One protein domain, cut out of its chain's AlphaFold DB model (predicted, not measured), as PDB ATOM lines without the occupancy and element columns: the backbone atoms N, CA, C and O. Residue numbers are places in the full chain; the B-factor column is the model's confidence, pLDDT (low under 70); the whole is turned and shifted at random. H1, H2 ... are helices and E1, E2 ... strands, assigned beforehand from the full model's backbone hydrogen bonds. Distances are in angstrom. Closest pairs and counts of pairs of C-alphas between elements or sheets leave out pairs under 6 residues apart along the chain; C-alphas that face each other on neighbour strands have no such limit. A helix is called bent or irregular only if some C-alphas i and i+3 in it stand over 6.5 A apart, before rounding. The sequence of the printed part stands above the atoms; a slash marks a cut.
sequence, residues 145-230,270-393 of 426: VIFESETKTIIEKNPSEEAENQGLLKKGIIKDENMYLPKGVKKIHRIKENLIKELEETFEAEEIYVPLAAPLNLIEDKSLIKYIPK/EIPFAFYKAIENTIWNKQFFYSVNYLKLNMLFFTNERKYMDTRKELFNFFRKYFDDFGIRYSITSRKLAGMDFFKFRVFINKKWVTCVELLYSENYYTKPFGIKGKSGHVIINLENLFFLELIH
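What this domain is: This is residues 145 to 230 and 270 to 393 of the 426 residues of the protein "tRNA_bind_4 domain-containing protein" of Candidatus Aenigmarchaeota archaeon (UniProt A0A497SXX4). A twisted sheet of seven strands is covered on one face by three helices, H2, H5 and H6, giving two layers, helices on one face of a sheet. H1 and the small hairpin E2 and E3 sit beyond one end of the sheet, by H6 and the first residues of H2; the short helices H3 and H4 lie off the sheet, away from H1. The printed part has 210 residues, with six named helices and nine named strands in the order E1 H1 E2 E3 H2 H3 H4 E4 E5 H5 E6 E7 E8 E9 H6. The large sheet runs E1 E6 E7 E8 E9 E5 E4, all antiparallel, and the class is mixed, helices and strands. The whole is compact, with a radius of gyration of the C-alphas of 18.0 A and spans of 52 by 40 by 31 A.

How they stand to each other: Start at E1, residues 145 to 148, an edge strand of the large sheet; its antiparallel neighbour is E6, residues 330 to 337, with N 332 and O 147 2.8 A apart, within hydrogen-bond range. Next find H1, residues 159 to 165, which touches H6, residues 383 to 392; their closest C-alphas are those of Pro 159 and Phe 388, 5.3 A apart. E2, residues 169 to 171, and E3, residues 178 to 180, are a hairpin, with N 170 and O 179 at 2.9 A. H2, residues 182 to 203, touches H6 with residues 187 to 192 alone, closest at the C-alphas of Ile 188 and Phe 387, 5.9 A apart; the tilt of 68 degrees, opposite ways, is only just steep. H2 is on the large sheet at a height of 10.0 A, over E4, residues 286 to 293, and E5, residues 296 to 303; it runs along the strands, at 6 degrees to E5 on the local plane. Residues 206 to 207 pair, parallel, with residues 288 to 289 of E4. H3, residues 216 to 219, and H4, residues 273 to 278, are close but not clearly touching, with the C-alphas of Leu 218 and Phe 273 closest at 7.7 A. The hairpin E4 and E5 has N 288 and O 300 at 2.8 A. H5, residues 305 to 325, is on the sheet, on the same face as H2 and H6; it is near H2 and apart from H6. E6, E7 at residues 340 to 349, E8 at residues 352 to 363 and E9 at residues 375 to 382 form a meander, each strand the antiparallel neighbour of the one before; look at N 333 and O 344, 3.0 A, N 343 and O 359, 2.8 A, and N 360 and O 378, 2.8 A. E9 is also the antiparallel neighbour of E5, with N 299 and O 379 at 2.9 A. The closest C-alphas of H5 and E9 are those of Glu 305 and Lys 375, 6.4 A apart. H6 is on the sheet at a height of 6.4 A, over none of its strands; its closest C-alphas to E8 are Asn 385 and Cys 356, 5.6 A apart. Each O i to N i+4 pair is within hydrogen-bond range in H1, H2, H4 and H6, and 15 of 17 are in H5; H3 is too short for such a pair.

Where its parts are: Find C-alpha 145 at (33.178, -43.959, 29.346), where E1 begins. H2 starts at C-alpha 182 at (54.354, -14.929, 39.655) and runs 30.8 A to C-alpha 203. H5 measures 31.1 A and is irregular, with C-alphas 306 and 309 7.1 A apart. E7 measures 28.0 A, and E8, 31.2 A long, bends by 56 degrees at residue 356. H6, 14.4 A long, ends at C-alpha 392 at (40.119, -20.446, 28.843).

The domain as a whole: The C-alphas farthest apart, those of Asn 165 and Asn 281, are 52.0 A apart. Residues 231 to 269 are not printed, and C-alphas 230 and 270 are 12.4 A apart across the cut. The links H2 to H3 and E8 to E9 are long. The mean pLDDT of the printed part is 86.8; residues under 70 are 152 to 154, 222 to 223, 225 to 230, 270 and 338.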
ATOM      1  N   VAL A 145      33.964 -45.173  29.073       90.00
ATOM      2  CA  VAL A 145      33.178 -43.959  29.346       90.00
ATOM      3  C   VAL A 145      31.878 -44.373  30.033       90.00
ATOM      4  O   VAL A 145      31.141 -45.196  29.501       90.00
ATOM      5  N   ILE A 146      31.631 -43.833  31.226       94.31
ATOM      6  CA  ILE A 146      30.408 -44.086  32.008       94.31
ATOM      7  C   ILE A 146      29.486 -42.872  32.054       94.31
ATOM      8  O   ILE A 146      28.311 -43.001  32.377       94.31
ATOM      9  N   PHE A 147      30.028 -41.697  31.745       93.94
ATOM     10  CA  PHE A 147      29.289 -40.452  31.678       93.94
ATOM     11  C   PHE A 147      29.996 -39.490  30.726       93.94
ATOM     12  O   PHE A 147      31.227 -39.436  30.683       93.94
ATOM     13  N   GLU A 148      29.211 -38.708  30.001       92.88
ATOM     14  CA  GLU A 148      29.676 -37.561  29.235       92.88
ATOM     15  C   GLU A 148      28.631 -36.453  29.370       92.88
ATOM     16  O   GLU A 148      27.434 -36.718  29.268       92.88
ATOM     17  N   SER A 149      29.078 -35.232  29.657       90.00
ATOM     18  CA  SER A 149      28.197 -34.079  29.839       90.00
ATOM     19  C   SER A 149      27.499 -33.701  28.532       90.00
ATOM     20  O   SER A 149      28.109 -33.751  27.464       90.00
ATOM     21  N   GLU A 150      26.266 -33.207  28.622       79.44
ATOM     22  CA  GLU A 150      25.503 -32.740  27.455       79.44
ATOM     23  C   GLU A 150      26.075 -31.448  26.841       79.44
ATOM     24  O   GLU A 150      25.912 -31.194  25.644       79.44
ATOM     25  N   THR A 151      26.783 -30.646  27.644       72.81
ATOM     26  CA  THR A 151      27.374 -29.374  27.228       72.81
ATOM     27  C   THR A 151      28.429 -29.578  26.143       72.81
ATOM     28  O   THR A 151      29.375 -30.350  26.297       72.81
ATOM     29  N   LYS A 152      28.279 -28.860  25.022       65.56
ATOM     30  CA  LYS A 152      29.152 -28.975  23.839       65.56
ATOM     31  C   LYS A 152      30.192 -27.864  23.723       65.56
ATOM     32  O   LYS A 152      30.797 -27.742  22.661       65.56
ATOM     33  N   THR A 153      30.406 -27.058  24.761       68.56
ATOM     34  CA  THR A 153      31.438 -26.014  24.741       68.56
ATOM     35  C   THR A 153      32.803 -26.676  24.557       68.56
ATOM     36  O   THR A 153      33.346 -27.285  25.477       68.56
ATOM     37  N   ILE A 154      33.318 -26.621  23.327       67.94
ATOM     38  CA  ILE A 154      34.632 -27.142  22.962       67.94
ATOM     39  C   ILE A 154      35.609 -25.985  23.064       67.94
ATOM     40  O   ILE A 154      35.461 -24.959  22.400       67.94
ATOM     41  N   ILE A 155      36.630 -26.173  23.887       73.19
ATOM     42  CA  ILE A 155      37.709 -25.210  24.015       73.19
ATOM     43  C   ILE A 155      38.732 -25.496  22.912       73.19
ATOM     44  O   ILE A 155      39.455 -26.487  22.977       73.19
ATOM     45  N   GLU A 156      38.786 -24.651  21.880       78.44
ATOM     46  CA  GLU A 156      39.705 -24.838  20.744       78.44
ATOM     47  C   GLU A 156      41.086 -24.204  20.951       78.44
ATOM     48  O   GLU A 156      42.049 -24.606  20.299       78.44
ATOM     49  N   LYS A 157      41.206 -23.233  21.863       82.50
ATOM     50  CA  LYS A 157      42.483 -22.566  22.142       82.50
ATOM     51  C   LYS A 157      43.460 -23.513  22.829       82.50
ATOM     52  O   LYS A 157      43.069 -24.311  23.681       82.50
ATOM     53  N   ASN A 158      44.746 -23.371  22.510       86.75
ATOM     54  CA  ASN A 158      45.807 -24.053  23.236       86.75
ATOM     55  C   ASN A 158      46.067 -23.332  24.579       86.75
ATOM     56  O   ASN A 158      46.571 -22.206  24.563       86.75
ATOM     57  N   PRO A 159      45.762 -23.949  25.737       88.31
ATOM     58  CA  PRO A 159      45.923 -23.298  27.041       88.31
ATOM     59  C   PRO A 159      47.358 -22.909  27.361       88.31
ATOM     60  O   PRO A 159      47.583 -21.878  27.990       88.31
ATOM     61  N   SER A 160      48.329 -23.708  26.919       89.00
ATOM     62  CA  SER A 160      49.737 -23.425  27.184       89.00
ATOM     63  C   SER A 160      50.203 -22.180  26.429       89.00
ATOM     64  O   SER A 160      50.931 -21.372  26.996       89.00
ATOM     65  N   GLU A 161      49.771 -22.010  25.176       89.38
ATOM     66  CA  GLU A 161      50.105 -20.832  24.364       89.38
ATOM     67  C   GLU A 161      49.417 -19.578  24.910       89.38
ATOM     68  O   GLU A 161      50.042 -18.529  25.027       89.38
ATOM     69  N   GLU A 162      48.149 -19.684  25.313       90.56
ATOM     70  CA  GLU A 162      47.427 -18.580  25.953       90.56
ATOM     71  C   GLU A 162      48.104 -18.159  27.269       90.56
ATOM     72  O   GLU A 162      48.287 -16.969  27.533       90.56
ATOM     73  N   ALA A 163      48.540 -19.124  28.084       92.31
ATOM     74  CA  ALA A 163      49.237 -18.853  29.336       92.31
ATOM     75  C   ALA A 163      50.602 -18.183  29.113       92.31
ATOM     76  O   ALA A 163      50.972 -17.280  29.866       92.31
ATOM     77  N   GLU A 164      51.340 -18.596  28.081       93.19
ATOM     78  CA  GLU A 164      52.607 -17.975  27.685       93.19
ATOM     79  C   GLU A 164      52.386 -16.539  27.179       93.19
ATOM     80  O   GLU A 164      53.038 -15.611  27.662       93.19
ATOM     81  N   ASN A 165      51.388 -16.327  26.313       92.25
ATOM     82  CA  ASN A 165      51.017 -15.009  25.783       92.25
ATOM     83  C   ASN A 165      50.589 -14.022  26.883       92.25
ATOM     84  O   ASN A 165      50.894 -12.832  26.810       92.25
ATOM     85  N   GLN A 166      49.918 -14.506  27.933       92.69
ATOM     86  CA  GLN A 166      49.532 -13.697  29.095       92.69
ATOM     87  C   GLN A 166      50.669 -13.499  30.121       92.69
ATOM     88  O   GLN A 166      50.468 -12.852  31.156       92.69
ATOM     89  N   GLY A 167      51.862 -14.053  29.874       94.00
ATOM     90  CA  GLY A 167      52.992 -13.989  30.802       94.00
ATOM     91  C   GLY A 167      52.720 -14.713  32.126       94.00
ATOM     92  O   GLY A 167      53.169 -14.265  33.185       94.00
ATOM     93  N   LEU A 168      51.945 -15.801  32.086       95.56
ATOM     94  CA  LEU A 168      51.637 -16.644  33.244       95.56
ATOM     95  C   LEU A 168      52.647 -17.781  33.406       95.56
ATOM     96  O   LEU A 168      52.905 -18.200  34.533       95.56
ATOM     97  N   LEU A 169      53.238 -18.252  32.308       94.75
ATOM     98  CA  LEU A 169      54.276 -19.279  32.303       94.75
ATOM     99  C   LEU A 169      55.297 -19.050  31.187       94.75
ATOM    100  O   LEU A 169      55.091 -18.223  30.300       94.75
ATOM    101  N   LYS A 170      56.392 -19.807  31.243       93.06
ATOM    102  CA  LYS A 170      57.348 -20.030  30.154       93.06
ATOM    103  C   LYS A 170      57.687 -21.515  30.088       93.06
ATOM    104  O   LYS A 170      57.590 -22.205  31.100       93.06
ATOM    105  N   LYS A 171      58.145 -21.997  28.935       88.31
ATOM    106  CA  LYS A 171      58.699 -23.356  28.844       88.31
ATOM    107  C   LYS A 171      59.953 -23.480  29.707       88.31
ATOM    108  O   LYS A 171      60.818 -22.602  29.678       88.31
ATOM    109  N   GLY A 172      60.022 -24.553  30.483       81.81
ATOM    110  CA  GLY A 172      61.174 -24.887  31.302       81.81
ATOM    111  C   GLY A 172      62.360 -25.372  30.477       81.81
ATOM    112  O   GLY A 172      62.254 -25.682  29.290       81.81
ATOM    113  N   ILE A 173      63.518 -25.430  31.135       79.12
ATOM    114  CA  ILE A 173      64.743 -26.017  30.572       79.12
ATOM    115  C   ILE A 173      64.596 -27.545  30.483       79.12
ATOM    116  O   ILE A 173      65.136 -28.176  29.573       79.12
ATOM    117  N   ILE A 174      63.845 -28.135  31.418       77.25
ATOM    118  CA  ILE A 174      63.480 -29.548  31.399       77.25
ATOM    119  C   ILE A 174      62.358 -29.737  30.380       77.25
ATOM    120  O   ILE A 174      61.370 -29.002  30.361       77.25
ATOM    121  N   LYS A 175      62.550 -30.715  29.495       74.00
ATOM    122  CA  LYS A 175      61.586 -31.039  28.448       74.00
ATOM    123  C   LYS A 175      60.235 -31.382  29.085       74.00
ATOM    124  O   LYS A 175      60.190 -32.178  30.013       74.00
ATOM    125  N   ASP A 176      59.169 -30.807  28.534       73.88
ATOM    126  CA  ASP A 176      57.778 -31.016  28.956       73.88
ATOM    127  C   ASP A 176      57.415 -30.428  30.341       73.88
ATOM    128  O   ASP A 176      56.304 -30.646  30.814       73.88
ATOM    129  N   GLU A 177      58.285 -29.610  30.951       82.94
ATOM    130  CA  GLU A 177      57.974 -28.858  32.176       82.94
ATOM    131  C   GLU A 177      57.717 -27.369  31.908       82.94
ATOM    132  O   GLU A 177      58.377 -26.729  31.083       82.94
ATOM    133  N   ASN A 178      56.776 -26.788  32.657       89.06
ATOM    134  CA  ASN A 178      56.444 -25.366  32.615       89.06
ATOM    135  C   ASN A 178      57.039 -24.626  33.822       89.06
ATOM    136  O   ASN A 178      56.919 -25.056  34.966       89.06
ATOM    137  N   MET A 179      57.627 -23.454  33.581       91.19
ATOM    138  CA  MET A 179      58.013 -22.500  34.621       91.19
ATOM    139  C   MET A 179      56.907 -21.462  34.803       91.19
ATOM    140  O   MET A 179      56.737 -20.570  33.971       91.19
ATOM    141  N   TYR A 180      56.169 -21.546  35.907       93.00
ATOM    142  CA  TYR A 180      55.110 -20.586  36.213       93.00
ATOM    143  C   TYR A 180      55.682 -19.280  36.752       93.00
ATOM    144  O   TYR A 180      56.427 -19.248  37.731       93.00
ATOM    145  N   LEU A 181      55.297 -18.179  36.114       94.75
ATOM    146  CA  LEU A 181      55.656 -16.831  36.535       94.75
ATOM    147  C   LEU A 181      54.750 -16.384  37.696       94.75
ATOM    148  O   LEU A 181      53.671 -16.955  37.880       94.75
ATOM    149  N   PRO A 182      55.101 -15.327  38.457       95.81
ATOM    150  CA  PRO A 182      54.354 -14.929  39.655       95.81
ATOM    151  C   PRO A 182      52.839 -14.760  39.457       95.81
ATOM    152  O   PRO A 182      52.060 -15.067  40.355       95.81
ATOM    153  N   LYS A 183      52.395 -14.301  38.277       94.06
ATOM    154  CA  LYS A 183      50.964 -14.200  37.940       94.06
ATOM    155  C   LYS A 183      50.294 -15.571  37.780       94.06
ATOM    156  O   LYS A 183      49.173 -15.743  38.249       94.06
ATOM    157  N   GLY A 184      50.965 -16.528  37.133       93.88
ATOM    158  CA  GLY A 184      50.479 -17.903  36.989       93.88
ATOM    159  C   GLY A 184      50.432 -18.626  38.332       93.88
ATOM    160  O   GLY A 184      49.399 -19.187  38.681       93.88
ATOM    161  N   VAL A 185      51.494 -18.491  39.135       94.00
ATOM    162  CA  VAL A 185      51.562 -19.009  40.513       94.00
ATOM    163  C   VAL A 185      50.387 -18.480  41.341       94.00
ATOM    164  O   VAL A 185      49.631 -19.261  41.900       94.00
ATOM    165  N   LYS A 186      50.120 -17.167  41.347       94.19
ATOM    166  CA  LYS A 186      48.962 -16.610  42.076       94.19
ATOM    167  C   LYS A 186      47.620 -17.234  41.669       94.19
ATOM    168  O   LYS A 186      46.779 -17.456  42.536       94.19
ATOM    169  N   LYS A 187      47.415 -17.519  40.378       93.31
ATOM    170  CA  LYS A 187      46.192 -18.180  39.894       93.31
ATOM    171  C   LYS A 187      46.106 -19.630  40.380       93.31
ATOM    172  O   LYS A 187      45.076 -20.005  40.925       93.31
ATOM    173  N   ILE A 188      47.183 -20.406  40.248       94.50
ATOM    174  CA  ILE A 188      47.240 -21.795  40.738       94.50
ATOM    175  C   ILE A 188      47.004 -21.844  42.250       94.50
ATOM    176  O   ILE A 188      46.209 -22.654  42.717       94.50
ATOM    177  N   HIS A 189      47.630 -20.943  43.012       94.31
ATOM    178  CA  HIS A 189      47.420 -20.845  44.453       94.31
ATOM    179  C   HIS A 189      45.947 -20.604  44.790       94.31
ATOM    180  O   HIS A 189      45.401 -21.324  45.611       94.31
ATOM    181  N   ARG A 190      45.285 -19.653  44.117       94.94
ATOM    182  CA  ARG A 190      43.857 -19.372  44.324       94.94
ATOM    183  C   ARG A 190      42.986 -20.608  44.079       94.94
ATOM    184  O   ARG A 190      42.100 -20.879  44.879       94.94
ATOM    185  N   ILE A 191      43.246 -21.350  43.000       93.62
ATOM    186  CA  ILE A 191      42.535 -22.605  42.699       93.62
ATOM    187  C   ILE A 191      42.743 -23.611  43.833       93.62
ATOM    188  O   ILE A 191      41.778 -24.206  44.308       93.62
ATOM    189  N   LYS A 192      43.993 -23.765  44.290       94.31
ATOM    190  CA  LYS A 192      44.345 -24.662  45.393       94.31
ATOM    191  C   LYS A 192      43.596 -24.302  46.677       94.31
ATOM    192  O   LYS A 192      42.981 -25.180  47.263       94.31
ATOM    193  N   GLU A 193      43.634 -23.038  47.095       93.88
ATOM    194  CA  GLU A 193      43.004 -22.579  48.341       93.88
ATOM    195  C   GLU A 193      41.479 -22.721  48.303       93.88
ATOM    196  O   GLU A 193      40.882 -23.169  49.276       93.88
ATOM    197  N   ASN A 194      40.846 -22.405  47.166       92.56
ATOM    198  CA  ASN A 194      39.405 -22.597  47.003       92.56
ATOM    199  C   ASN A 194      39.022 -24.078  47.138       92.56
ATOM    200  O   ASN A 194      38.103 -24.407  47.882       92.56
ATOM    201  N   LEU A 195      39.761 -24.968  46.467       92.56
ATOM    202  CA  LEU A 195      39.534 -26.410  46.568       92.56
ATOM    203  C   LEU A 195      39.781 -26.941  47.979       92.56
ATOM    204  O   LEU A 195      38.987 -27.738  48.460       92.56
ATOM    205  N   ILE A 196      40.858 -26.512  48.644       92.50
ATOM    206  CA  ILE A 196      41.140 -26.908  50.030       92.50
ATOM    207  C   ILE A 196      39.971 -26.522  50.927       92.50
ATOM    208  O   ILE A 196      39.444 -27.382  51.622       92.50
ATOM    209  N   LYS A 197      39.510 -25.272  50.844       93.88
ATOM    210  CA  LYS A 197      38.391 -24.791  51.652       93.88
ATOM    211  C   LYS A 197      37.117 -25.610  51.420       93.88
ATOM    212  O   LYS A 197      36.462 -26.008  52.376       93.88
ATOM    213  N   GLU A 198      36.780 -25.902  50.164       91.31
ATOM    214  CA  GLU A 198      35.620 -26.743  49.839       91.31
ATOM    215  C   GLU A 198      35.767 -28.174  50.379       91.31
ATOM    216  O   GLU A 198      34.792 -28.756  50.864       91.31
ATOM    217  N   LEU A 199      36.974 -28.747  50.323       90.12
ATOM    218  CA  LEU A 199      37.259 -30.081  50.852       90.12
ATOM    219  C   LEU A 199      37.215 -30.120  52.388       90.12
ATOM    220  O   LEU A 199      36.686 -31.080  52.947       90.12
ATOM    221  N   GLU A 200      37.729 -29.093  53.064       91.81
ATOM    222  CA  GLU A 200      37.660 -28.934  54.521       91.81
ATOM    223  C   GLU A 200      36.208 -28.824  54.995       91.81
ATOM    224  O   GLU A 200      35.794 -29.557  55.893       91.81
ATOM    225  N   GLU A 201      35.415 -27.959  54.357       91.75
ATOM    226  CA  GLU A 201      34.012 -27.724  54.717       91.75
ATOM    227  C   GLU A 201      33.118 -28.941  54.428       91.75
ATOM    228  O   GLU A 201      32.193 -29.216  55.190       91.75
ATOM    229  N   THR A 202      33.384 -29.677  53.342       90.12
ATOM    230  CA  THR A 202      32.533 -30.804  52.916       90.12
ATOM    231  C   THR A 202      32.927 -32.122  53.578       90.12
ATOM    232  O   THR A 202      32.060 -32.910  53.942       90.12
ATOM    233  N   PHE A 203      34.227 -32.390  53.722       90.62
ATOM    234  CA  PHE A 203      34.731 -33.706  54.130       90.62
ATOM    235  C   PHE A 203      35.455 -33.710  55.475       90.62
ATOM    236  O   PHE A 203      35.979 -34.762  55.845       90.62
ATOM    237  N   GLU A 204      35.506 -32.573  56.181       90.50
ATOM    238  CA  GLU A 204      36.250 -32.410  57.441       90.50
ATOM    239  C   GLU A 204      37.718 -32.859  57.294       90.50
ATOM    240  O   GLU A 204      38.305 -33.474  58.186       90.50
ATOM    241  N   ALA A 205      38.300 -32.616  56.114       91.25
ATOM    242  CA  ALA A 205      39.638 -33.078  55.782       91.25
ATOM    243  C   ALA A 205      40.712 -32.205  56.441       91.25
ATOM    244  O   ALA A 205      40.636 -30.985  56.392       91.25
ATOM    245  N   GLU A 206      41.737 -32.829  57.021       91.38
ATOM    246  CA  GLU A 206      42.861 -32.128  57.657       91.38
ATOM    247  C   GLU A 206      44.077 -32.062  56.712       91.38
ATOM    248  O   GLU A 206      44.410 -33.047  56.045       91.38
ATOM    249  N   GLU A 207      44.790 -30.932  56.668       91.62
ATOM    250  CA  GLU A 207      46.061 -30.863  55.933       91.62
ATOM    251  C   GLU A 207      47.123 -31.742  56.607       91.62
ATOM    252  O   GLU A 207      47.334 -31.683  57.822       91.62
ATOM    253  N   ILE A 208      47.845 -32.528  55.809       90.62
ATOM    254  CA  ILE A 208      49.024 -33.275  56.250       90.62
ATOM    255  C   ILE A 208      50.213 -33.025  55.330       90.62
ATOM    256  O   ILE A 208      50.083 -32.698  54.151       90.62
ATOM    257  N   TYR A 209      51.400 -33.279  55.869       85.81
ATOM    258  CA  TYR A 209      52.646 -33.254  55.118       85.81
ATOM    259  C   TYR A 209      53.132 -34.681  54.925       85.81
ATOM    260  O   TYR A 209      53.359 -35.411  55.893       85.81
ATOM    261  N   VAL A 210      53.295 -35.081  53.667       82.19
ATOM    262  CA  VAL A 210      53.833 -36.395  53.317       82.19
ATOM    263  C   VAL A 210      55.244 -36.229  52.760       82.19
ATOM    264  O   VAL A 210      55.524 -35.249  52.063       82.19
ATOM    265  N   PRO A 211      56.162 -37.160  53.048       75.50
ATOM    266  CA  PRO A 211      57.475 -37.117  52.436       75.50
ATOM    267  C   PRO A 211      57.353 -37.395  50.933       75.50
ATOM    268  O   PRO A 211      56.706 -38.358  50.526       75.50
ATOM    269  N   LEU A 212      58.032 -36.582  50.119       71.75
ATOM    270  CA  LEU A 212      58.121 -36.765  48.660       71.75
ATOM    271  C   LEU A 212      58.895 -38.017  48.248       71.75
ATOM    272  O   LEU A 212      58.918 -38.370  47.076       71.75
ATOM    273  N   ALA A 213      59.566 -38.653  49.205       72.62
ATOM    274  CA  ALA A 213      60.294 -39.885  49.022       72.62
ATOM    275  C   ALA A 213      59.892 -40.897  50.081       72.62
ATOM    276  O   ALA A 213      60.059 -40.659  51.279       72.62
ATOM    277  N   ALA A 214      59.428 -42.059  49.637       71.50
ATOM    278  CA  ALA A 214      59.405 -43.237  50.487       71.50
ATOM    279  C   ALA A 214      60.783 -43.945  50.494       71.50
ATOM    280  O   ALA A 214      61.524 -43.877  49.511       71.50
ATOM    281  N   PRO A 215      61.146 -44.625  51.596       71.44
ATOM    282  CA  PRO A 215      62.318 -45.498  51.658       71.44
ATOM    283  C   PRO A 215      62.188 -46.755  50.776       71.44
ATOM    284  O   PRO A 215      61.116 -47.355  50.708       71.44
ATOM    285  N   LEU A 216      63.291 -47.217  50.168       70.38
ATOM    286  CA  LEU A 216      63.312 -48.437  49.334       70.38
ATOM    287  C   LEU A 216      62.811 -49.683  50.073       70.38
ATOM    288  O   LEU A 216      62.004 -50.428  49.530       70.38
ATOM    289  N   ASN A 217      63.231 -49.873  51.325       71.12
ATOM    290  CA  ASN A 217      62.839 -51.023  52.143       71.12
ATOM    291  C   ASN A 217      61.325 -51.105  52.379       71.12
ATOM    292  O   ASN A 217      60.808 -52.188  52.633       71.12
ATOM    293  N   LEU A 218      60.615 -49.974  52.304       72.88
ATOM    294  CA  LEU A 218      59.160 -49.962  52.369       72.88
ATOM    295  C   LEU A 218      58.565 -50.590  51.104       72.88
ATOM    296  O   LEU A 218      57.658 -51.402  51.200       72.88
ATOM    297  N   ILE A 219      59.110 -50.265  49.931       70.62
ATOM    298  CA  ILE A 219      58.659 -50.782  48.629       70.62
ATOM    299  C   ILE A 219      59.117 -52.216  48.343       70.62
ATOM    300  O   ILE A 219      58.451 -52.944  47.610       70.62
ATOM    301  N   GLU A 220      60.234 -52.642  48.926       71.12
ATOM    302  CA  GLU A 220      60.724 -54.020  48.825       71.12
ATOM    303  C   GLU A 220      59.857 -55.024  49.598       71.12
ATOM    304  O   GLU A 220      60.005 -56.238  49.416       71.12
ATOM    305  N   ASP A 221      58.927 -54.545  50.433       70.69
ATOM    306  CA  ASP A 221      57.948 -55.411  51.069       70.69
ATOM    307  C   ASP A 221      57.093 -56.108  50.001       70.69
ATOM    308  O   ASP A 221      56.334 -55.498  49.242       70.69
ATOM    309  N   LYS A 222      57.181 -57.442  49.969       68.75
ATOM    310  CA  LYS A 222      56.416 -58.288  49.045       68.75
ATOM    311  C   LYS A 222      54.910 -58.123  49.232       68.75
ATOM    312  O   LYS A 222      54.155 -58.350  48.283       68.75
ATOM    313  N   SER A 223      54.484 -57.731  50.433       69.12
ATOM    314  CA  SER A 223      53.102 -57.386  50.735       69.12
ATOM    315  C   SER A 223      52.637 -56.151  49.971       69.12
ATOM    316  O   SER A 223      51.444 -56.047  49.746       69.12
ATOM    317  N   LEU A 224      53.544 -55.281  49.503       70.94
ATOM    318  CA  LEU A 224      53.247 -54.057  48.757       70.94
ATOM    319  C   LEU A 224      53.422 -54.185  47.233       70.94
ATOM    320  O   LEU A 224      53.003 -53.288  46.509       70.94
ATOM    321  N   ILE A 225      53.932 -55.305  46.704       69.88
ATOM    322  CA  ILE A 225      54.239 -55.465  45.262       69.88
ATOM    323  C   ILE A 225      53.069 -55.098  44.340       69.88
ATOM    324  O   ILE A 225      53.275 -54.450  43.320       69.88
ATOM    325  N   LYS A 226      51.842 -55.506  44.680       65.25
ATOM    326  CA  LYS A 226      50.662 -55.223  43.843       65.25
ATOM    327  C   LYS A 226      50.182 -53.768  43.967       65.25
ATOM    328  O   LYS A 226      49.429 -53.279  43.137       65.25
ATOM    329  N   TYR A 227      50.629 -53.089  45.016       66.75
ATOM    330  CA  TYR A 227      50.196 -51.765  45.434       66.75
ATOM    331  C   TYR A 227      51.033 -50.656  44.805       66.75
ATOM    332  O   TYR A 227      50.590 -49.513  44.798       66.75
ATOM    333  N   ILE A 228      52.211 -50.995  44.278       69.31
ATOM    334  CA  ILE A 228      53.196 -50.069  43.724       69.31
ATOM    335  C   ILE A 228      52.940 -49.889  42.218       69.31
ATOM    336  O   ILE A 228      53.136 -50.836  41.451       69.31
ATOM    337  N   PRO A 229      52.537 -48.686  41.759       64.69
ATOM    338  CA  PRO A 229      52.522 -48.349  40.339       64.69
ATOM    339  C   PRO A 229      53.880 -48.593  39.676       64.69
ATOM    340  O   PRO A 229      54.928 -48.261  40.232       64.69
ATOM    341  N   LYS A 230      53.880 -49.125  38.450       64.31
ATOM    342  CA  LYS A 230      55.119 -49.389  37.691       64.31
ATOM    343  C   LYS A 230      55.898 -48.104  37.374       64.31
ATOM    344  O   LYS A 230      57.105 -48.149  37.166       64.31
ATOM    345  N   GLU A 270      52.467 -40.542  44.404       68.25
ATOM    346  CA  GLU A 270      51.144 -39.969  44.671       68.25
ATOM    347  C   GLU A 270      50.358 -40.806  45.691       68.25
ATOM    348  O   GLU A 270      49.319 -40.385  46.154       68.25
ATOM    349  N   ILE A 271      50.827 -41.999  46.063       75.81
ATOM    350  CA  ILE A 271      50.295 -42.780  47.180       75.81
ATOM    351  C   ILE A 271      51.287 -42.653  48.340       75.81
ATOM    352  O   ILE A 271      52.408 -43.144  48.219       75.81
ATOM    353  N   PRO A 272      50.944 -42.054  49.487       80.94
ATOM    354  CA  PRO A 272      51.936 -41.700  50.493       80.94
ATOM    355  C   PRO A 272      52.211 -42.895  51.415       80.94
ATOM    356  O   PRO A 272      51.818 -42.908  52.577       80.94
ATOM    357  N   PHE A 273      52.893 -43.933  50.916       79.19
ATOM    358  CA  PHE A 273      53.152 -45.169  51.673       79.19
ATOM    359  C   PHE A 273      53.838 -44.930  53.021       79.19
ATOM    360  O   PHE A 273      53.554 -45.629  53.990       79.19
ATOM    361  N   ALA A 274      54.708 -43.921  53.110       79.38
ATOM    362  CA  ALA A 274      55.322 -43.528  54.374       79.38
ATOM    363  C   ALA A 274      54.280 -43.069  55.410       79.38
ATOM    364  O   ALA A 274      54.402 -43.407  56.585       79.38
ATOM    365  N   PHE A 275      53.228 -42.366  54.976       84.75
ATOM    366  CA  PHE A 275      52.107 -41.995  55.837       84.75
ATOM    367  C   PHE A 275      51.333 -43.236  56.295       84.75
ATOM    368  O   PHE A 275      51.137 -43.410  57.492       84.75
ATOM    369  N   TYR A 276      50.990 -44.149  55.377       86.56
ATOM    370  CA  TYR A 276      50.345 -45.425  55.724       86.56
ATOM    371  C   TYR A 276      51.154 -46.227  56.751       86.56
ATOM    372  O   TYR A 276      50.587 -46.769  57.699       86.56
ATOM    373  N   LYS A 277      52.483 -46.263  56.600       84.81
ATOM    374  CA  LYS A 277      53.373 -46.913  57.563       84.81
ATOM    375  C   LYS A 277      53.383 -46.208  58.918       84.81
ATOM    376  O   LYS A 277      53.376 -46.883  59.941       84.81
ATOM    377  N   ALA A 278      53.382 -44.875  58.938       84.62
ATOM    378  CA  ALA A 278      53.363 -44.095  60.176       84.62
ATOM    379  C   ALA A 278      52.096 -44.340  61.013       84.62
ATOM    380  O   ALA A 278      52.141 -44.234  62.236       84.62
ATOM    381  N   ILE A 279      50.987 -44.705  60.365       85.50
ATOM    382  CA  ILE A 279      49.710 -45.013  61.017       85.50
ATOM    383  C   ILE A 279      49.412 -46.519  61.087       85.50
ATOM    384  O   ILE A 279      48.263 -46.920  61.252       85.50
ATOM    385  N   GLU A 280      50.408 -47.386  60.949       88.00
ATOM    386  CA  GLU A 280      50.218 -48.839  60.985       88.00
ATOM    387  C   GLU A 280      49.507 -49.313  62.276       88.00
ATOM    388  O   GLU A 280      49.728 -48.787  63.365       88.00
ATOM    389  N   ASN A 281      48.643 -50.330  62.156       86.25
ATOM    390  CA  ASN A 281      47.872 -50.936  63.259       86.25
ATOM    391  C   ASN A 281      46.892 -50.002  64.004       86.25
ATOM    392  O   ASN A 281      46.525 -50.260  65.153       86.25
ATOM    393  N   THR A 282      46.421 -48.939  63.358       83.88
ATOM    394  CA  THR A 282      45.470 -47.976  63.939       83.88
ATOM    395  C   THR A 282      44.040 -48.140  63.393       83.88
ATOM    396  O   THR A 282      43.763 -48.955  62.505       83.88
ATOM    397  N   ILE A 283      43.097 -47.367  63.948       79.44
ATOM    398  CA  ILE A 283      41.720 -47.225  63.455       79.44
ATOM    399  C   ILE A 283      41.547 -45.781  63.001       79.44
ATOM    400  O   ILE A 283      41.714 -44.874  63.812       79.44
ATOM    401  N   TRP A 284      41.164 -45.572  61.742       72.75
ATOM    402  CA  TRP A 284      40.933 -44.230  61.214       72.75
ATOM    403  C   TRP A 284      39.549 -44.093  60.602       72.75
ATOM    404  O   TRP A 284      39.102 -44.915  59.802       72.75
ATOM    405  N   ASN A 285      38.893 -43.006  60.994       84.25
ATOM    406  CA  ASN A 285      37.712 -42.468  60.341       84.25
ATOM    407  C   ASN A 285      37.940 -40.969  60.112       84.25
ATOM    408  O   ASN A 285      37.285 -40.152  60.755       84.25
ATOM    409  N   LYS A 286      38.947 -40.650  59.293       88.62
ATOM    410  CA  LYS A 286      39.390 -39.288  58.986       88.62
ATOM    411  C   LYS A 286      39.754 -39.148  57.515       88.62
ATOM    412  O   LYS A 286      40.043 -40.131  56.825       88.62
ATOM    413  N   GLN A 287      39.780 -37.904  57.081       91.06
ATOM    414  CA  GLN A 287      40.116 -37.462  55.751       91.06
ATOM    415  C   GLN A 287      41.303 -36.516  55.860       91.06
ATOM    416  O   GLN A 287      41.433 -35.770  56.828       91.06
ATOM    417  N   PHE A 288      42.180 -36.572  54.872       92.75
ATOM    418  CA  PHE A 288      43.369 -35.744  54.819       92.75
ATOM    419  C   PHE A 288      43.558 -35.207  53.416       92.75
ATOM    420  O   PHE A 288      43.205 -35.885  52.451       92.75
ATOM    421  N   PHE A 289      44.193 -34.055  53.285       93.19
ATOM    422  CA  PHE A 289      44.717 -33.599  52.006       93.19
ATOM    423  C   PHE A 289      46.181 -33.197  52.128       93.19
ATOM    424  O   PHE A 289      46.671 -32.869  53.205       93.19
ATOM    425  N   TYR A 290      46.904 -33.273  51.017       91.38
ATOM    426  CA  TYR A 290      48.320 -32.938  50.960       91.38
ATOM    427  C   TYR A 290      48.736 -32.580  49.536       91.38
ATOM    428  O   TYR A 290      48.167 -33.052  48.551       91.38
ATOM    429  N   SER A 291      49.763 -31.746  49.416       88.19
ATOM    430  CA  SER A 291      50.345 -31.388  48.121       88.19
ATOM    431  C   SER A 291      51.587 -32.241  47.861       88.19
ATOM    432  O   SER A 291      52.505 -32.251  48.677       88.19
ATOM    433  N   VAL A 292      51.635 -32.948  46.728       77.69
ATOM    434  CA  VAL A 292      52.848 -33.681  46.293       77.69
ATOM    435  C   VAL A 292      53.835 -32.717  45.639       77.69
ATOM    436  O   VAL A 292      55.045 -32.823  45.769       77.69
ATOM    437  N   ASN A 293      53.317 -31.734  44.922       81.44
ATOM    438  CA  ASN A 293      54.081 -30.601  44.435       81.44
ATOM    439  C   ASN A 293      53.125 -29.413  44.304       81.44
ATOM    440  O   ASN A 293      51.959 -29.488  44.688       81.44
ATOM    441  N   TYR A 294      53.608 -28.312  43.740       83.12
ATOM    442  CA  TYR A 294      52.797 -27.109  43.577       83.12
ATOM    443  C   TYR A 294      51.609 -27.268  42.599       83.12
ATOM    444  O   TYR A 294      50.701 -26.442  42.593       83.12
ATOM    445  N   LEU A 295      51.595 -28.323  41.778       89.81
ATOM    446  CA  LEU A 295      50.625 -28.556  40.702       89.81
ATOM    447  C   LEU A 295      49.681 -29.736  40.972       89.81
ATOM    448  O   LEU A 295      48.805 -30.014  40.154       89.81
ATOM    449  N   LYS A 296      49.846 -30.443  42.094       90.06
ATOM    450  CA  LYS A 296      49.038 -31.615  42.444       90.06
ATOM    451  C   LYS A 296      48.597 -31.567  43.899       90.06
ATOM    452  O   LYS A 296      49.428 -31.653  44.807       90.06
ATOM    453  N   LEU A 297      47.283 -31.499  44.092       93.19
ATOM    454  CA  LEU A 297      46.623 -31.651  45.384       93.19
ATOM    455  C   LEU A 297      46.052 -33.065  45.469       93.19
ATOM    456  O   LEU A 297      45.436 -33.550  44.526       93.19
ATOM    457  N   ASN A 298      46.265 -33.726  46.593       92.81
ATOM    458  CA  ASN A 298      45.801 -35.080  46.827       92.81
ATOM    459  C   ASN A 298      44.911 -35.104  48.059       92.81
ATOM    460  O   ASN A 298      45.140 -34.344  48.997       92.81
ATOM    461  N   MET A 299      43.933 -36.001  48.072       92.94
ATOM    462  CA  MET A 299      43.104 -36.266  49.241       92.94
ATOM    463  C   MET A 299      43.084 -37.762  49.529       92.94
ATOM    464  O   MET A 299      42.870 -38.585  48.640       92.94
ATOM    465  N   LEU A 300      43.285 -38.114  50.789       92.75
ATOM    466  CA  LEU A 300      43.094 -39.450  51.320       92.75
ATOM    467  C   LEU A 300      41.864 -39.467  52.200       92.75
ATOM    468  O   LEU A 300      41.601 -38.530  52.948       92.75
ATOM    469  N   PHE A 301      41.160 -40.584  52.195       92.56
ATOM    470  CA  PHE A 301      40.159 -40.833  53.213       92.56
ATOM    471  C   PHE A 301      40.303 -42.240  53.762       92.56
ATOM    472  O   PHE A 301      40.639 -43.177  53.036       92.56
ATOM    473  N   PHE A 302      40.016 -42.372  55.050       92.94
ATOM    474  CA  PHE A 302      39.926 -43.625  55.776       92.94
ATOM    475  C   PHE A 302      38.561 -43.666  56.441       92.94
ATOM    476  O   PHE A 302      38.211 -42.759  57.193       92.94
ATOM    477  N   THR A 303      37.784 -44.706  56.174       91.44
ATOM    478  CA  THR A 303      36.464 -44.873  56.779       91.44
ATOM    479  C   THR A 303      36.253 -46.308  57.224       91.44
ATOM    480  O   THR A 303      36.841 -47.256  56.699       91.44
ATOM    481  N   ASN A 304      35.330 -46.501  58.158       89.81
ATOM    482  CA  ASN A 304      34.818 -47.839  58.437       89.81
ATOM    483  C   ASN A 304      33.976 -48.381  57.260       89.81
ATOM    484  O   ASN A 304      33.587 -47.643  56.351       89.81
ATOM    485  N   GLU A 305      33.670 -49.682  57.292       84.38
ATOM    486  CA  GLU A 305      32.907 -50.352  56.227       84.38
ATOM    487  C   GLU A 305      31.514 -49.756  56.001       84.38
ATOM    488  O   GLU A 305      31.058 -49.716  54.862       84.38
ATOM    489  N   ARG A 306      30.854 -49.270  57.063       85.25
ATOM    490  CA  ARG A 306      29.491 -48.724  56.977       85.25
ATOM    491  C   ARG A 306      29.465 -47.407  56.205       85.25
ATOM    492  O   ARG A 306      28.630 -47.250  55.329       85.25
ATOM    493  N   LYS A 307      30.398 -46.495  56.501       90.00
ATOM    494  CA  LYS A 307      30.462 -45.157  55.884       90.00
ATOM    495  C   LYS A 307      31.121 -45.143  54.504       90.00
ATOM    496  O   LYS A 307      30.938 -44.194  53.751       90.00
ATOM    497  N   TYR A 308      31.866 -46.190  54.150       91.69
ATOM    498  CA  TYR A 308      32.672 -46.210  52.928       91.69
ATOM    499  C   TYR A 308      31.865 -45.934  51.653       91.69
ATOM    500  O   TYR A 308      32.292 -45.150  50.809       91.69
ATOM    501  N   MET A 309      30.692 -46.554  51.503       91.69
ATOM    502  CA  MET A 309      29.872 -46.363  50.299       91.69
ATOM    503  C   MET A 309      29.271 -44.959  50.210       91.69
ATOM    504  O   MET A 309      29.093 -44.458  49.100       91.69
ATOM    505  N   ASP A 310      29.000 -44.325  51.349       92.38
ATOM    506  CA  ASP A 310      28.470 -42.964  51.399       92.38
ATOM    507  C   ASP A 310      29.561 -41.964  51.015       92.38
ATOM    508  O   ASP A 310      29.375 -41.211  50.063       92.38
ATOM    509  N   THR A 311      30.752 -42.067  51.618       92.31
ATOM    510  CA  THR A 311      31.912 -41.229  51.266       92.31
ATOM    511  C   THR A 311      32.295 -41.362  49.790       92.31
ATOM    512  O   THR A 311      32.605 -40.370  49.135       92.31
ATOM    513  N   ARG A 312      32.217 -42.572  49.216       94.00
ATOM    514  CA  ARG A 312      32.427 -42.781  47.772       94.00
ATOM    515  C   ARG A 312      31.436 -41.999  46.914       94.00
ATOM    516  O   ARG A 312      31.826 -41.396  45.919       94.00
ATOM    517  N   LYS A 313      30.145 -42.060  47.250       94.12
ATOM    518  CA  LYS A 313      29.105 -41.347  46.497       94.12
ATOM    519  C   LYS A 313      29.270 -39.840  46.640       94.12
ATOM    520  O   LYS A 313      29.148 -39.130  45.651       94.12
ATOM    521  N   GLU A 314      29.561 -39.380  47.850       94.56
ATOM    522  CA  GLU A 314      29.747 -37.970  48.167       94.56
ATOM    523  C   GLU A 314      30.930 -37.369  47.403       94.56
ATOM    524  O   GLU A 314      30.738 -36.401  46.677       94.56
ATOM    525  N   LEU A 315      32.106 -38.011  47.433       94.81
ATOM    526  CA  LEU A 315      33.278 -37.585  46.654       94.81
ATOM    527  C   LEU A 315      33.012 -37.586  45.147       94.81
ATOM    528  O   LEU A 315      33.350 -36.632  44.449       94.81
ATOM    529  N   PHE A 316      32.390 -38.647  44.629       96.12
ATOM    530  CA  PHE A 316      32.066 -38.725  43.206       96.12
ATOM    531  C   PHE A 316      31.121 -37.592  42.779       96.12
ATOM    532  O   PHE A 316      31.335 -36.962  41.744       96.12
ATOM    533  N   ASN A 317      30.086 -37.324  43.579       96.00
ATOM    534  CA  ASN A 317      29.106 -36.280  43.299       96.00
ATOM    535  C   ASN A 317      29.680 -34.874  43.490       96.00
ATOM    536  O   ASN A 317      29.328 -33.989  42.715       96.00
ATOM    537  N   PHE A 318      30.570 -34.680  44.465       95.50
ATOM    538  CA  PHE A 318      31.290 -33.428  44.681       95.50
ATOM    539  C   PHE A 318      32.035 -33.010  43.410       95.50
ATOM    540  O   PHE A 318      31.760 -31.947  42.860       95.50
ATOM    541  N   PHE A 319      32.889 -33.883  42.863       95.19
ATOM    542  CA  PHE A 319      33.626 -33.556  41.639       95.19
ATOM    543  C   PHE A 319      32.733 -33.476  40.409       95.19
ATOM    544  O   PHE A 319      32.964 -32.636  39.546       95.19
ATOM    545  N   ARG A 320      31.688 -34.305  40.317       94.44
ATOM    546  CA  ARG A 320      30.712 -34.179  39.231       94.44
ATOM    547  C   ARG A 320      30.074 -32.790  39.223       94.44
ATOM    548  O   ARG A 320      30.109 -32.129  38.193       94.44
ATOM    549  N   LYS A 321      29.571 -32.341  40.377       92.88
ATOM    550  CA  LYS A 321      28.992 -31.007  40.539       92.88
ATOM    551  C   LYS A 321      30.019 -29.919  40.225       92.88
ATOM    552  O   LYS A 321      29.697 -29.007  39.478       92.88
ATOM    553  N   TYR A 322      31.251 -30.062  40.715       90.62
ATOM    554  CA  TYR A 322      32.342 -29.139  40.404       90.62
ATOM    555  C   TYR A 322      32.493 -28.946  38.887       90.62
ATOM    556  O   TYR A 322      32.482 -27.817  38.419       90.62
ATOM    557  N   PHE A 323      32.545 -30.018  38.085       90.50
ATOM    558  CA  PHE A 323      32.637 -29.889  36.622       90.50
ATOM    559  C   PHE A 323      31.335 -29.440  35.940       90.50
ATOM    560  O   PHE A 323      31.408 -28.758  34.916       90.50
ATOM    561  N   ASP A 324      30.166 -29.789  36.486       89.12
ATOM    562  CA  ASP A 324      28.874 -29.280  36.006       89.12
ATOM    563  C   ASP A 324      28.807 -27.745  36.149       89.12
ATOM    564  O   ASP A 324      28.430 -27.056  35.198       89.12
ATOM    565  N   ASP A 325      29.271 -27.203  37.281       86.69
ATOM    566  CA  ASP A 325      29.289 -25.764  37.585       86.69
ATOM    567  C   ASP A 325      30.272 -24.975  36.693       86.69
ATOM    568  O   ASP A 325      30.105 -23.769  36.488       86.69
ATOM    569  N   PHE A 326      31.274 -25.642  36.104       80.69
ATOM    570  CA  PHE A 326      32.143 -25.036  35.090       80.69
ATOM    571  C   PHE A 326      31.450 -24.849  33.736       80.69
ATOM    572  O   PHE A 326      31.956 -24.075  32.937       80.69
ATOM    573  N   GLY A 327      30.345 -25.539  33.426       79.38
ATOM    574  CA  GLY A 327      29.641 -25.356  32.147       79.38
ATOM    575  C   GLY A 327      30.418 -25.831  30.907       79.38
ATOM    576  O   GLY A 327      30.263 -25.289  29.809       79.38
ATOM    577  N   ILE A 328      31.259 -26.858  31.052       83.06
ATOM    578  CA  ILE A 328      32.156 -27.361  29.996       83.06
ATOM    579  C   ILE A 328      31.852 -28.799  29.587       83.06
ATOM    580  O   ILE A 328      31.218 -29.555  30.321       83.06
ATOM    581  N   ARG A 329      32.377 -29.210  28.424       89.94
ATOM    582  CA  ARG A 329      32.347 -30.617  28.017       89.94
ATOM    583  C   ARG A 329      33.344 -31.446  28.829       89.94
ATOM    584  O   ARG A 329      34.560 -31.311  28.650       89.94
ATOM    585  N   TYR A 330      32.841 -32.370  29.641       93.25
ATOM    586  CA  TYR A 330      33.649 -33.337  30.378       93.25
ATOM    587  C   TYR A 330      33.115 -34.772  30.233       93.25
ATOM    588  O   TYR A 330      31.958 -35.007  29.891       93.25
ATOM    589  N   SER A 331      33.979 -35.759  30.461       94.62
ATOM    590  CA  SER A 331      33.634 -37.177  30.511       94.62
ATOM    591  C   SER A 331      34.181 -37.809  31.778       94.62
ATOM    592  O   SER A 331      35.247 -37.431  32.270       94.62
ATOM    593  N   ILE A 332      33.467 -38.812  32.278       96.75
ATOM    594  CA  ILE A 332      33.941 -39.676  33.348       96.75
ATOM    595  C   ILE A 332      34.202 -41.046  32.744       96.75
ATOM    596  O   ILE A 332      33.308 -41.679  32.173       96.75
ATOM    597  N   THR A 333      35.436 -41.518  32.875       93.81
ATOM    598  CA  THR A 333      35.777 -42.907  32.565       93.81
ATOM    599  C   THR A 333      35.943 -43.720  33.820       93.81
ATOM    600  O   THR A 333      36.473 -43.220  34.805       93.81
ATOM    601  N   SER A 334      35.547 -44.983  33.743       91.62
ATOM    602  CA  SER A 334      35.813 -45.989  34.757       91.62
ATOM    603  C   SER A 334      36.768 -47.045  34.225       91.62
ATOM    604  O   SER A 334      36.748 -47.401  33.042       91.62
ATOM    605  N   ARG A 335      37.578 -47.570  35.128       86.31
ATOM    606  CA  ARG A 335      38.417 -48.734  34.917       86.31
ATOM    607  C   ARG A 335      38.528 -49.481  36.243       86.31
ATOM    608  O   ARG A 335      38.491 -48.871  37.308       86.31
ATOM    609  N   LYS A 336      38.669 -50.803  36.180       80.06
ATOM    610  CA  LYS A 336      39.143 -51.581  37.322       80.06
ATOM    611  C   LYS A 336      40.673 -51.571  37.319       80.06
ATOM    612  O   LYS A 336      41.289 -51.649  36.265       80.06
ATOM    613  N   LEU A 337      41.294 -51.377  38.476       71.81
ATOM    614  CA  LEU A 337      42.742 -51.492  38.657       71.81
ATOM    615  C   LEU A 337      42.984 -52.507  39.762       71.81
ATOM    616  O   LEU A 337      42.705 -52.221  40.923       71.81
ATOM    617  N   ALA A 338      43.424 -53.716  39.402       67.25
ATOM    618  CA  ALA A 338      43.578 -54.825  40.351       67.25
ATOM    619  C   ALA A 338      42.314 -55.056  41.221       67.25
ATOM    620  O   ALA A 338      42.400 -55.325  42.418       67.25
ATOM    621  N   GLY A 339      41.124 -54.904  40.620       70.12
ATOM    622  CA  GLY A 339      39.817 -55.020  41.286       70.12
ATOM    623  C   GLY A 339      39.279 -53.733  41.934       70.12
ATOM    624  O   GLY A 339      38.076 -53.655  42.208       70.12
ATOM    625  N   MET A 340      40.114 -52.705  42.111       83.31
ATOM    626  CA  MET A 340      39.722 -51.399  42.658       83.31
ATOM    627  C   MET A 340      38.983 -50.562  41.617       83.31
ATOM    628  O   MET A 340      39.319 -50.607  40.436       83.31
ATOM    629  N   ASP A 341      37.993 -49.780  42.046       88.00
ATOM    630  CA  ASP A 341      37.334 -48.826  41.155       88.00
ATOM    631  C   ASP A 341      38.205 -47.588  40.961       88.00
ATOM    632  O   ASP A 341      38.571 -46.920  41.930       88.00
ATOM    633  N   PHE A 342      38.493 -47.278  39.702       90.62
ATOM    634  CA  PHE A 342      39.253 -46.108  39.304       90.62
ATOM    635  C   PHE A 342      38.442 -45.260  38.332       90.62
ATOM    636  O   PHE A 342      37.997 -45.747  37.288       90.62
ATOM    637  N   PHE A 343      38.250 -43.989  38.670       94.62
ATOM    638  CA  PHE A 343      37.524 -43.031  37.851       94.62
ATOM    639  C   PHE A 343      38.425 -41.875  37.446       94.62
ATOM    640  O   PHE A 343      39.215 -41.393  38.252       94.62
ATOM    641  N   LYS A 344      38.262 -41.394  36.216       95.62
ATOM    642  CA  LYS A 344      38.924 -40.178  35.733       95.62
ATOM    643  C   LYS A 344      37.882 -39.188  35.256       95.62
ATOM    644  O   LYS A 344      37.092 -39.526  34.374       95.62
ATOM    645  N   PHE A 345      37.936 -37.977  35.787       96.56
ATOM    646  CA  PHE A 345      37.212 -36.819  35.283       96.56
ATOM    647  C   PHE A 345      38.107 -36.124  34.274       96.56
ATOM    648  O   PHE A 345      39.203 -35.655  34.598       96.56
ATOM    649  N   ARG A 346      37.656 -36.120  33.024       95.38
ATOM    650  CA  ARG A 346      38.429 -35.625  31.893       95.38
ATOM    651  C   ARG A 346      37.667 -34.528  31.197       95.38
ATOM    652  O   ARG A 346      36.475 -34.664  30.955       95.38
ATOM    653  N   VAL A 347      38.377 -33.497  30.789       92.75
ATOM    654  CA  VAL A 347      37.814 -32.335  30.115       92.75
ATOM    655  C   VAL A 347      38.291 -32.326  28.672       92.75
ATOM    656  O   VAL A 347      39.423 -32.733  28.392       92.75
ATOM    657  N   PHE A 348      37.434 -31.911  27.741       89.19
ATOM    658  CA  PHE A 348      37.803 -31.840  26.331       89.19
ATOM    659  C   PHE A 348      38.370 -30.458  25.984       89.19
ATOM    660  O   PHE A 348      37.625 -29.497  25.794       89.19
ATOM    661  N   ILE A 349      39.698 -30.365  25.888       86.69
ATOM    662  CA  ILE A 349      40.436 -29.121  25.639       86.69
ATOM    663  C   ILE A 349      41.383 -29.330  24.458       86.69
ATOM    664  O   ILE A 349      42.101 -30.328  24.392       86.69
ATOM    665  N   ASN A 350      41.384 -28.396  23.507       85.00
ATOM    666  CA  ASN A 350      42.233 -28.402  22.316       85.00
ATOM    667  C   ASN A 350      42.249 -29.768  21.598       85.00
ATOM    668  O   ASN A 350      43.294 -30.381  21.366       85.00
ATOM    669  N   LYS A 351      41.048 -30.282  21.296       84.56
ATOM    670  CA  LYS A 351      40.816 -31.567  20.607       84.56
ATOM    671  C   LYS A 351      41.361 -32.803  21.344       84.56
ATOM    672  O   LYS A 351      41.507 -33.862  20.731       84.56
ATOM    673  N   LYS A 352      41.659 -32.699  22.642       89.19
ATOM    674  CA  LYS A 352      42.178 -33.794  23.469       89.19
ATOM    675  C   LYS A 352      41.407 -33.903  24.780       89.19
ATOM    676  O   LYS A 352      40.958 -32.909  25.343       89.19
ATOM    677  N   TRP A 353      41.273 -35.128  25.275       90.81
ATOM    678  CA  TRP A 353      40.798 -35.383  26.633       90.81
ATOM    679  C   TRP A 353      41.962 -35.245  27.605       90.81
ATOM    680  O   TRP A 353      42.970 -35.937  27.459       90.81
ATOM    681  N   VAL A 354      41.809 -34.372  28.593       92.00
ATOM    682  CA  VAL A 354      42.812 -34.106  29.626       92.00
ATOM    683  C   VAL A 354      42.217 -34.460  30.983       92.00
ATOM    684  O   VAL A 354      41.107 -34.038  31.290       92.00
ATOM    685  N   THR A 355      42.920 -35.257  31.786       94.62
ATOM    686  CA  THR A 355      42.451 -35.660  33.120       94.62
ATOM    687  C   THR A 355      42.698 -34.553  34.138       94.62
ATOM    688  O   THR A 355      43.838 -34.134  34.327       94.62
ATOM    689  N   CYS A 356      41.650 -34.110  34.824       95.31
ATOM    690  CA  CYS A 356      41.743 -33.099  35.879       95.31
ATOM    691  C   CYS A 356      41.661 -33.712  37.278       95.31
ATOM    692  O   CYS A 356      42.372 -33.261  38.171       95.31
ATOM    693  N   VAL A 357      40.823 -34.735  37.463       96.50
ATOM    694  CA  VAL A 357      40.659 -35.424  38.749       96.50
ATOM    695  C   VAL A 357      40.642 -36.931  38.539       96.50
ATOM    696  O   VAL A 357      40.000 -37.429  37.612       96.50
ATOM    697  N   GLU A 358      41.315 -37.658  39.420       95.12
ATOM    698  CA  GLU A 358      41.314 -39.117  39.468       95.12
ATOM    699  C   GLU A 358      40.836 -39.585  40.840       95.12
ATOM    700  O   GLU A 358      41.302 -39.093  41.863       95.12
ATOM    701  N   LEU A 359      39.899 -40.533  40.862       94.94
ATOM    702  CA  LEU A 359      39.371 -41.141  42.083       94.94
ATOM    703  C   LEU A 359      39.724 -42.620  42.095       94.94
ATOM    704  O   LEU A 359      39.264 -43.379  41.241       94.94
ATOM    705  N   LEU A 360      40.497 -43.037  43.088       91.88
ATOM    706  CA  LEU A 360      40.849 -44.423  43.334       91.88
ATOM    707  C   LEU A 360      40.199 -44.905  44.627       91.88
ATOM    708  O   LEU A 360      40.592 -44.539  45.734       91.88
ATOM    709  N   TYR A 361      39.225 -45.793  44.494       92.62
ATOM    710  CA  TYR A 361      38.566 -46.428  45.626       92.62
ATOM    711  C   TYR A 361      39.264 -47.732  45.963       92.62
ATOM    712  O   TYR A 361      38.882 -48.810  45.507       92.62
ATOM    713  N   SER A 362      40.313 -47.599  46.770       87.44
ATOM    714  CA  SER A 362      41.201 -48.702  47.110       87.44
ATOM    715  C   SER A 362      40.576 -49.743  48.038       87.44
ATOM    716  O   SER A 362      41.117 -50.825  48.186       87.44
ATOM    717  N   GLU A 363      39.436 -49.473  48.671       90.19
ATOM    718  CA  GLU A 363      38.855 -50.364  49.678       90.19
ATOM    719  C   GLU A 363      39.877 -50.737  50.765       90.19
ATOM    720  O   GLU A 363      40.518 -49.865  51.340       90.19
ATOM    721  N   ASN A 364      40.044 -52.025  51.063       88.56
ATOM    722  CA  ASN A 364      41.049 -52.506  52.000       88.56
ATOM    723  C   ASN A 364      42.421 -52.732  51.349       88.56
ATOM    724  O   ASN A 364      43.308 -53.289  51.991       88.56
ATOM    725  N   TYR A 365      42.591 -52.349  50.082       82.69
ATOM    726  CA  TYR A 365      43.807 -52.608  49.331       82.69
ATOM    727  C   TYR A 365      44.986 -51.924  50.029       82.69
ATOM    728  O   TYR A 365      45.833 -52.619  50.577       82.69
ATOM    729  N   TYR A 366      45.003 -50.596  50.152       84.31
ATOM    730  CA  TYR A 366      46.123 -49.928  50.824       84.31
ATOM    731  C   TYR A 366      46.118 -50.057  52.347       84.31
ATOM    732  O   TYR A 366      47.165 -49.883  52.948       84.31
ATOM    733  N   THR A 367      45.003 -50.382  53.005       88.94
ATOM    734  CA  THR A 367      44.971 -50.487  54.478       88.94
ATOM    735  C   THR A 367      45.450 -51.842  54.999       88.94
ATOM    736  O   THR A 367      46.095 -51.904  56.048       88.94
ATOM    737  N   LYS A 368      45.175 -52.933  54.271       88.69
ATOM    738  CA  LYS A 368      45.458 -54.305  54.714       88.69
ATOM    739  C   LYS A 368      46.948 -54.589  54.967       88.69
ATOM    740  O   LYS A 368      47.223 -55.186  56.006       88.69
ATOM    741  N   PRO A 369      47.901 -54.189  54.100       86.44
ATOM    742  CA  PRO A 369      49.327 -54.423  54.342       86.44
ATOM    743  C   PRO A 369      49.852 -53.766  55.625       86.44
ATOM    744  O   PRO A 369      50.767 -54.291  56.244       86.44
ATOM    745  N   PHE A 370      49.230 -52.664  56.052       88.19
ATOM    746  CA  PHE A 370      49.617 -51.897  57.242       88.19
ATOM    747  C   PHE A 370      48.714 -52.173  58.454       88.19
ATOM    748  O   PHE A 370      48.697 -51.399  59.410       88.19
ATOM    749  N   GLY A 371      47.881 -53.218  58.414       88.81
ATOM    750  CA  GLY A 371      46.996 -53.565  59.532       88.81
ATOM    751  C   GLY A 371      46.006 -52.460  59.938       88.81
ATOM    752  O   GLY A 371      45.482 -52.492  61.052       88.81
ATOM    753  N   ILE A 372      45.743 -51.478  59.067       90.19
ATOM    754  CA  ILE A 372      44.844 -50.357  59.362       90.19
ATOM    755  C   ILE A 372      43.402 -50.863  59.284       90.19
ATOM    756  O   ILE A 372      42.972 -51.419  58.268       90.19
ATOM    757  N   LYS A 373      42.624 -50.664  60.353       88.88
ATOM    758  CA  LYS A 373      41.216 -51.083  60.381       88.88
ATOM    759  C   LYS A 373      40.351 -50.064  59.649       88.88
ATOM    760  O   LYS A 373      40.010 -49.020  60.200       88.88
ATOM    761  N   GLY A 374      39.968 -50.396  58.423       89.06
ATOM    762  CA  GLY A 374      39.076 -49.580  57.607       89.06
ATOM    763  C   GLY A 374      39.316 -49.778  56.118       89.06
ATOM    764  O   GLY A 374      40.186 -50.546  55.698       89.06
ATOM    765  N   LYS A 375      38.524 -49.066  55.324       92.56
ATOM    766  CA  LYS A 375      38.708 -48.920  53.885       92.56
ATOM    767  C   LYS A 375      39.263 -47.530  53.593       92.56
ATOM    768  O   LYS A 375      38.945 -46.582  54.309       92.56
ATOM    769  N   SER A 376      40.065 -47.413  52.546       92.69
ATOM    770  CA  SER A 376      40.606 -46.145  52.078       92.69
ATOM    771  C   SER A 376      40.246 -45.853  50.632       92.69
ATOM    772  O   SER A 376      39.897 -46.744  49.849       92.69
ATOM    773  N   GLY A 377      40.409 -44.595  50.257       92.19
ATOM    774  CA  GLY A 377      40.515 -44.182  48.871       92.19
ATOM    775  C   GLY A 377      41.406 -42.961  48.740       92.19
ATOM    776  O   GLY A 377      41.834 -42.367  49.732       92.19
ATOM    777  N   HIS A 378      41.702 -42.640  47.493       91.38
ATOM    778  CA  HIS A 378      42.619 -41.589  47.120       91.38
ATOM    779  C   HIS A 378      42.029 -40.754  45.988       91.38
ATOM    780  O   HIS A 378      41.394 -41.289  45.077       91.38
ATOM    781  N   VAL A 379      42.246 -39.450  46.055       93.69
ATOM    782  CA  VAL A 379      41.872 -38.480  45.034       93.69
ATOM    783  C   VAL A 379      43.129 -37.750  44.605       93.69
ATOM    784  O   VAL A 379      43.846 -37.235  45.458       93.69
ATOM    785  N   ILE A 380      43.361 -37.666  43.301       93.50
ATOM    786  CA  ILE A 380      44.439 -36.870  42.714       93.50
ATOM    787  C   ILE A 380      43.792 -35.735  41.929       93.50
ATOM    788  O   ILE A 380      42.970 -35.980  41.045       93.50
ATOM    789  N   ILE A 381      44.160 -34.496  42.241       95.56
ATOM    790  CA  ILE A 381      43.664 -33.285  41.591       95.56
ATOM    791  C   ILE A 381      44.837 -32.608  40.886       95.56
ATOM    792  O   ILE A 381      45.800 -32.163  41.518       95.56
ATOM    793  N   ASN A 382      44.750 -32.512  39.563       94.88
ATOM    794  CA  ASN A 382      45.747 -31.853  38.736       94.88
ATOM    795  C   ASN A 382      45.433 -30.350  38.633       94.88
ATOM    796  O   ASN A 382      44.615 -29.920  37.815       94.88
ATOM    797  N   LEU A 383      46.104 -29.553  39.469       95.00
ATOM    798  CA  LEU A 383      45.924 -28.103  39.543       95.00
ATOM    799  C   LEU A 383      46.409 -27.393  38.276       95.00
ATOM    800  O   LEU A 383      45.864 -26.348  37.939       95.00
ATOM    801  N   GLU A 384      47.391 -27.941  37.554       93.38
ATOM    802  CA  GLU A 384      47.825 -27.396  36.259       93.38
ATOM    803  C   GLU A 384      46.695 -27.480  35.224       93.38
ATOM    804  O   GLU A 384      46.373 -26.489  34.567       93.38
ATOM    805  N   ASN A 385      46.032 -28.632  35.121       93.62
ATOM    806  CA  ASN A 385      44.927 -28.808  34.183       93.62
ATOM    807  C   ASN A 385      43.700 -27.975  34.576       93.62
ATOM    808  O   ASN A 385      43.023 -27.446  33.695       93.62
ATOM    809  N   LEU A 386      43.434 -27.802  35.876       93.25
ATOM    810  CA  LEU A 386      42.400 -26.877  36.354       93.25
ATOM    811  C   LEU A 386      42.764 -25.406  36.097       93.25
ATOM    812  O   LEU A 386      41.908 -24.624  35.699       93.25
ATOM    813  N   PHE A 387      44.036 -25.032  36.240       93.31
ATOM    814  CA  PHE A 387      44.533 -23.704  35.881       93.31
ATOM    815  C   PHE A 387      44.341 -23.403  34.394       93.31
ATOM    816  O   PHE A 387      43.852 -22.332  34.032       93.31
ATOM    817  N   PHE A 388      44.685 -24.354  33.527       90.81
ATOM    818  CA  PHE A 388      44.456 -24.234  32.091       90.81
ATOM    819  C   PHE A 388      42.976 -24.164  31.733       90.81
ATOM    820  O   PHE A 388      42.606 -23.447  30.800       90.81
ATOM    821  N   LEU A 389      42.134 -24.862  32.489       88.56
ATOM    822  CA  LEU A 389      40.695 -24.786  32.339       88.56
ATOM    823  C   LEU A 389      40.156 -23.395  32.720       88.56
ATOM    824  O   LEU A 389      39.527 -22.760  31.877       88.56
ATOM    825  N   GLU A 390      40.464 -22.884  33.920       87.88
ATOM    826  CA  GLU A 390      40.037 -21.542  34.365       87.88
ATOM    827  C   GLU A 390      40.524 -20.421  33.436       87.88
ATOM    828  O   GLU A 390      39.872 -19.383  33.298       87.88
ATOM    829  N   LEU A 391      41.693 -20.611  32.813       84.69
ATOM    830  CA  LEU A 391      42.276 -19.633  31.902       84.69
ATOM    831  C   LEU A 391      41.428 -19.424  30.649       84.69
ATOM    832  O   LEU A 391      41.324 -18.295  30.169       84.69
ATOM    833  N   ILE A 392      40.872 -20.504  30.099       79.06
ATOM    834  CA  ILE A 392      40.119 -20.446  28.843       79.06
ATOM    835  C   ILE A 392      38.609 -20.389  29.088       79.06
ATOM    836  O   ILE A 392      37.856 -19.955  28.214       79.06
ATOM    837  N   HIS A 393      38.164 -20.793  30.272       73.62
ATOM    838  CA  HIS A 393      36.767 -20.765  30.650       73.62
ATOM    839  C   HIS A 393      36.634 -20.367  32.118       73.62
ATOM    840  O   HIS A 393      36.967 -21.129  33.020       73.62
TER     841      HIS A 393